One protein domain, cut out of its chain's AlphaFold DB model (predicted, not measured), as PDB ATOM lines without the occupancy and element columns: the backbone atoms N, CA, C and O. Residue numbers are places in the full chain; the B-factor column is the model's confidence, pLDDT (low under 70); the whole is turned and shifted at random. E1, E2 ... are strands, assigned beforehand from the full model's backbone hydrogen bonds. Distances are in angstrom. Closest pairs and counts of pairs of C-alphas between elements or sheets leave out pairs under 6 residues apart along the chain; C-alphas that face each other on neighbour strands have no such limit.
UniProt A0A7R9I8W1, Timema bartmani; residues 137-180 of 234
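AT A GLANCE: This is residues 137 to 180 of the 234 residues of a protein of Timema bartmani (UniProt A0A7R9I8W1). Two small two-stranded hairpins, E1 with E2 and E3 with E4, sit one after the other along a loose, elongated shape, joined by residues 158 to 166. The printed part has 44 residues, no named helix and four strands, E1 to E4; its class is all strand, with 21 residues in named elements, under half. The radius of gyration of the C-alphas is 11.7 A and the spans are 36 by 19 by 14 A.

IN THESE COORDINATES: E1, residues 144 to 149, begins at C-alpha 144 (-19.272, 46.648, 38.593) and is 15.5 A long. E2, residues 152 to 157, is 16.3 A. E3 is residues 167 to 170, and E4, residues 175 to 179, ends at C-alpha 179 (-5.878, 35.559, 27.512).

HOW THE PARTS SIT: E1 and E2 form an antiparallel hairpin at 153 degrees, with N 147 and O 154 2.9 A apart, within hydrogen-bond range. E3 and E4 form another at 131 degrees, with N 168 and O 178 2.8 A apart, within hydrogen-bond range. E2 and E3 are apart.

THE WHOLE: The farthest C-alphas, Gly 151 and Ile 180, are 36.6 A apart. The printed part has no cut and no long link. pLDDT is under 70 at residues 142 to 144, 157 to 163 and 171 to 176.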
ATOM      1  N   LEU A 137     -31.679  41.927  37.084       79.25
ATOM      2  CA  LEU A 137     -32.471  42.801  37.951       79.25
ATOM      3  C   LEU A 137     -31.595  43.579  38.937       79.25
ATOM      4  O   LEU A 137     -32.119  44.361  39.730       79.25
ATOM      5  N   ASP A 138     -30.283  43.359  38.892       81.44
ATOM      6  CA  ASP A 138     -29.316  44.095  39.680       81.44
ATOM      7  C   ASP A 138     -29.322  45.593  39.339       81.44
ATOM      8  O   ASP A 138     -29.706  46.024  38.249       81.44
ATOM      9  N   ASN A 139     -28.904  46.405  40.305       83.56
ATOM     10  CA  ASN A 139     -28.744  47.849  40.148       83.56
ATOM     11  C   ASN A 139     -27.263  48.256  40.137       83.56
ATOM     12  O   ASN A 139     -26.931  49.372  40.542       83.56
ATOM     13  N   CYS A 140     -26.383  47.348  39.710       78.38
ATOM     14  CA  CYS A 140     -24.949  47.564  39.732       78.38
ATOM     15  C   CYS A 140     -24.534  48.702  38.789       78.38
ATOM     16  O   CYS A 140     -25.072  48.877  37.693       78.38
ATOM     17  N   GLU A 141     -23.565  49.509  39.231       73.81
ATOM     18  CA  GLU A 141     -22.957  50.543  38.394       73.81
ATOM     19  C   GLU A 141     -22.271  49.898  37.182       73.81
ATOM     20  O   GLU A 141     -21.842  48.743  37.222       73.81
ATOM     21  N   SER A 142     -22.148  50.640  36.078       68.81
ATOM     22  CA  SER A 142     -21.668  50.096  34.797       68.81
ATOM     23  C   SER A 142     -20.229  49.550  34.803       68.81
ATOM     24  O   SER A 142     -19.814  48.918  33.832       68.81
ATOM     25  N   ASP A 143     -19.465  49.834  35.852       61.59
ATOM     26  CA  ASP A 143     -18.096  49.399  36.146       61.59
ATOM     27  C   ASP A 143     -18.030  48.301  37.231       61.59
ATOM     28  O   ASP A 143     -16.950  47.938  37.700       61.59
ATOM     29  N   SER A 144     -19.174  47.733  37.616       66.81
ATOM     30  CA  SER A 144     -19.272  46.648  38.593       66.81
ATOM     31  C   SER A 144     -19.899  45.383  38.009       66.81
ATOM     32  O   SER A 144     -20.682  45.424  37.064       66.81
ATOM     33  N   SER A 145     -19.507  44.240  38.567       75.75
ATOM     34  CA  SER A 145     -20.051  42.920  38.269       75.75
ATOM     35  C   SER A 145     -20.999  42.485  39.384       75.75
ATOM     36  O   SER A 145     -20.713  42.693  40.562       75.75
ATOM     37  N   CYS A 146     -22.116  41.865  39.020       81.94
ATOM     38  CA  CYS A 146     -23.080  41.334  39.975       81.94
ATOM     39  C   CYS A 146     -22.646  39.949  40.472       81.94
ATOM     40  O   CYS A 146     -22.358  39.054  39.673       81.94
ATOM     41  N   GLN A 147     -22.636  39.757  41.790       82.75
ATOM     42  CA  GLN A 147     -22.493  38.459  42.448       82.75
ATOM     43  C   GLN A 147     -23.770  38.129  43.226       82.75
ATOM     44  O   GLN A 147     -24.168  38.894  44.104       82.75
ATOM     45  N   ASN A 148     -24.388  36.985  42.921       81.31
ATOM     46  CA  ASN A 148     -25.608  36.543  43.590       81.31
ATOM     47  C   ASN A 148     -25.300  35.941  44.970       81.31
ATOM     48  O   ASN A 148     -24.380  35.130  45.102       81.31
ATOM     49  N   ASN A 149     -26.094  36.304  45.973       72.50
ATOM     50  CA  ASN A 149     -26.019  35.816  47.346       72.50
ATOM     51  C   ASN A 149     -27.394  35.291  47.784       72.50
ATOM     52  O   ASN A 149     -28.428  35.680  47.270       72.50
ATOM     53  N   ILE A 150     -27.442  34.434  48.801       82.38
ATOM     54  CA  ILE A 150     -28.731  33.911  49.275       82.38
ATOM     55  C   ILE A 150     -29.572  35.051  49.889       82.38
ATOM     56  O   ILE A 150     -29.280  35.542  50.983       82.38
ATOM     57  N   GLY A 151     -30.635  35.438  49.188       76.00
ATOM     58  CA  GLY A 151     -31.592  36.489  49.506       76.00
ATOM     59  C   GLY A 151     -31.210  37.896  49.051       76.00
ATOM     60  O   GLY A 151     -31.860  38.841  49.503       76.00
ATOM     61  N   SER A 152     -30.138  38.068  48.266       81.69
ATOM     62  CA  SER A 152     -29.661  39.379  47.801       81.69
ATOM     63  C   SER A 152     -28.568  39.252  46.730       81.69
ATOM     64  O   SER A 152     -28.096  38.171  46.431       81.69
ATOM     65  N   PHE A 153     -28.010  40.367  46.271       81.56
ATOM     66  CA  PHE A 153     -26.826  40.388  45.418       81.56
ATOM     67  C   PHE A 153     -25.816  41.419  45.924       81.56
ATOM     68  O   PHE A 153     -26.109  42.278  46.759       81.56
ATOM     69  N   THR A 154     -24.580  41.328  45.451       77.50
ATOM     70  CA  THR A 154     -23.528  42.306  45.730       77.50
ATOM     71  C   THR A 154     -22.905  42.764  44.427       77.50
ATOM     72  O   THR A 154     -22.491  41.953  43.601       77.50
ATOM     73  N   CYS A 155     -22.819  44.079  44.256       77.81
ATOM     74  CA  CYS A 155     -22.106  44.688  43.145       77.81
ATOM     75  C   CYS A 155     -20.632  44.791  43.504       77.81
ATOM     76  O   CYS A 155     -20.219  45.606  44.331       77.81
ATOM     77  N   ILE A 156     -19.835  43.943  42.878       70.00
ATOM     78  CA  ILE A 156     -18.391  43.950  43.010       70.00
ATOM     79  C   ILE A 156     -17.873  44.910  41.950       70.00
ATOM     80  O   ILE A 156     -17.837  44.572  40.768       70.00
ATOM     81  N   ARG A 157     -17.481  46.126  42.351       60.53
ATOM     82  CA  ARG A 157     -16.664  46.973  41.474       60.53
ATOM     83  C   ARG A 157     -15.415  46.174  41.140       60.53
ATOM     84  O   ARG A 157     -14.703  45.769  42.056       60.53
ATOM     85  N   ALA A 158     -15.203  45.887  39.858       51.72
ATOM     86  CA  ALA A 158     -13.991  45.205  39.448       51.72
ATOM     87  C   ALA A 158     -12.826  46.108  39.870       51.72
ATOM     88  O   ALA A 158     -12.764  47.253  39.408       51.72
ATOM     89  N   PRO A 159     -11.904  45.663  40.740       51.31
ATOM     90  CA  PRO A 159     -10.613  46.314  40.780       51.31
ATOM     91  C   PRO A 159     -10.072  46.178  39.358       51.31
ATOM     92  O   PRO A 159     -10.028  45.072  38.819       51.31
ATOM     93  N   MET A 160      -9.691  47.287  38.730       49.94
ATOM     94  CA  MET A 160      -9.109  47.322  37.382       49.94
ATOM     95  C   MET A 160      -7.801  46.499  37.248       49.94
ATOM     96  O   MET A 160      -7.130  46.597  36.225       49.94
ATOM     97  N   GLU A 161      -7.428  45.701  38.255       48.41
ATOM     98  CA  GLU A 161      -6.114  45.081  38.423       48.41
ATOM     99  C   GLU A 161      -6.140  43.592  38.845       48.41
ATOM    100  O   GLU A 161      -5.085  42.971  38.827       48.41
ATOM    101  N   ASP A 162      -7.299  42.974  39.129       57.81
ATOM    102  CA  ASP A 162      -7.378  41.568  39.590       57.81
ATOM    103  C   ASP A 162      -7.987  40.613  38.540       57.81
ATOM    104  O   ASP A 162      -8.920  39.854  38.818       57.81
ATOM    105  N   CYS A 163      -7.472  40.618  37.307       64.50
ATOM    106  CA  CYS A 163      -7.687  39.445  36.454       64.50
ATOM    107  C   CYS A 163      -6.882  38.260  37.008       64.50
ATOM    108  O   CYS A 163      -5.791  38.468  37.550       64.50
ATOM    109  N   PRO A 164      -7.366  37.009  36.859       70.00
ATOM    110  CA  PRO A 164      -6.534  35.846  37.134       70.00
ATOM    111  C   PRO A 164      -5.186  35.969  36.397       70.00
ATOM    112  O   PRO A 164      -5.151  36.533  35.298       70.00
ATOM    113  N   PRO A 165      -4.076  35.460  36.964       74.50
ATOM    114  CA  PRO A 165      -2.785  35.478  36.282       74.50
ATOM    115  C   PRO A 165      -2.900  34.910  34.861       74.50
ATOM    116  O   PRO A 165      -3.544  33.879  34.676       74.50
ATOM    117  N   GLY A 166      -2.299  35.592  33.882       73.56
ATOM    118  CA  GLY A 166      -2.382  35.218  32.463       73.56
ATOM    119  C   GLY A 166      -3.560  35.834  31.697       73.56
ATOM    120  O   GLY A 166      -3.714  35.560  30.515       73.56
ATOM    121  N   TYR A 167      -4.374  36.690  32.325       80.31
ATOM    122  CA  TYR A 167      -5.504  37.353  31.664       80.31
ATOM    123  C   TYR A 167      -5.443  38.879  31.804       80.31
ATOM    124  O   TYR A 167      -5.001  39.413  32.820       80.31
ATOM    125  N   ILE A 168      -5.933  39.589  30.787       78.06
ATOM    126  CA  ILE A 168      -6.098  41.045  30.763       78.06
ATOM    127  C   ILE A 168      -7.567  41.447  30.766       78.06
ATOM    128  O   ILE A 168      -8.446  40.786  30.205       78.06
ATOM    129  N   PHE A 169      -7.829  42.596  31.385       73.44
ATOM    130  CA  PHE A 169      -9.148  43.197  31.389       73.44
ATOM    131  C   PHE A 169      -9.407  43.898  30.059       73.44
ATOM    132  O   PHE A 169      -8.683  44.818  29.667       73.44
ATOM    133  N   LYS A 170     -10.490  43.512  29.382       72.25
ATOM    134  CA  LYS A 170     -10.915  44.177  28.152       72.25
ATOM    135  C   LYS A 170     -12.098  45.092  28.429       72.25
ATOM    136  O   LYS A 170     -13.243  44.653  28.526       72.25
ATOM    137  N   SER A 171     -11.816  46.392  28.500       60.84
ATOM    138  CA  SER A 171     -12.797  47.435  28.836       60.84
ATOM    139  C   SER A 171     -14.019  47.465  27.914       60.84
ATOM    140  O   SER A 171     -15.122  47.746  28.375       60.84
ATOM    141  N   SER A 172     -13.858  47.123  26.630       68.88
ATOM    142  CA  SER A 172     -14.963  47.064  25.664       68.88
ATOM    143  C   SER A 172     -15.966  45.947  25.949       68.88
ATOM    144  O   SER A 172     -17.129  46.060  25.575       68.88
ATOM    145  N   GLU A 173     -15.515  44.865  26.583       62.97
ATOM    146  CA  GLU A 173     -16.321  43.676  26.875       62.97
ATOM    147  C   GLU A 173     -16.662  43.567  28.366       62.97
ATOM    148  O   GLU A 173     -17.529  42.780  28.726       62.97
ATOM    149  N   ARG A 174     -16.042  44.404  29.215       59.62
ATOM    150  CA  ARG A 174     -16.179  44.412  30.683       59.62
ATOM    151  C   ARG A 174     -15.905  43.042  31.312       59.62
ATOM    152  O   ARG A 174     -16.571  42.643  32.261       59.62
ATOM    153  N   VAL A 175     -14.927  42.317  30.771       63.22
ATOM    154  CA  VAL A 175     -14.608  40.934  31.152       63.22
ATOM    155  C   VAL A 175     -13.106  40.790  31.444       63.22
ATOM    156  O   VAL A 175     -12.274  41.341  30.722       63.22
ATOM    157  N   CYS A 176     -12.777  40.032  32.499       69.44
ATOM    158  CA  CYS A 176     -11.421  39.658  32.947       69.44
ATOM    159  C   CYS A 176     -11.046  38.224  32.498       69.44
ATOM    160  O   CYS A 176     -10.647  37.390  33.303       69.44
ATOM    161  N   HIS A 177     -11.249  37.908  31.217       71.38
ATOM    162  CA  HIS A 177     -11.012  36.567  30.648       71.38
ATOM    163  C   HIS A 177     -10.363  36.623  29.261       71.38
ATOM    164  O   HIS A 177     -10.472  35.680  28.481       71.38
ATOM    165  N   VAL A 178      -9.712  37.736  28.917       84.69
ATOM    166  CA  VAL A 178      -8.941  37.802  27.675       84.69
ATOM    167  C   VAL A 178      -7.538  37.316  27.973       84.69
ATOM    168  O   VAL A 178      -6.820  37.947  28.737       84.69
ATOM    169  N   ASP A 179      -7.193  36.175  27.400       88.75
ATOM    170  CA  ASP A 179      -5.878  35.559  27.512       88.75
ATOM    171  C   ASP A 179      -4.757  36.510  27.056       88.75
ATOM    172  O   ASP A 179      -4.895  37.210  26.045       88.75
ATOM    173  N   ILE A 180      -3.662  36.556  27.813       88.75
ATOM    174  CA  ILE A 180      -2.435  37.244  27.410       88.75
ATOM    175  C   ILE A 180      -1.645  36.269  26.555       88.75
ATOM    176  O   ILE A 180      -1.160  35.276  27.067       88.75
TER     177      ILE A 180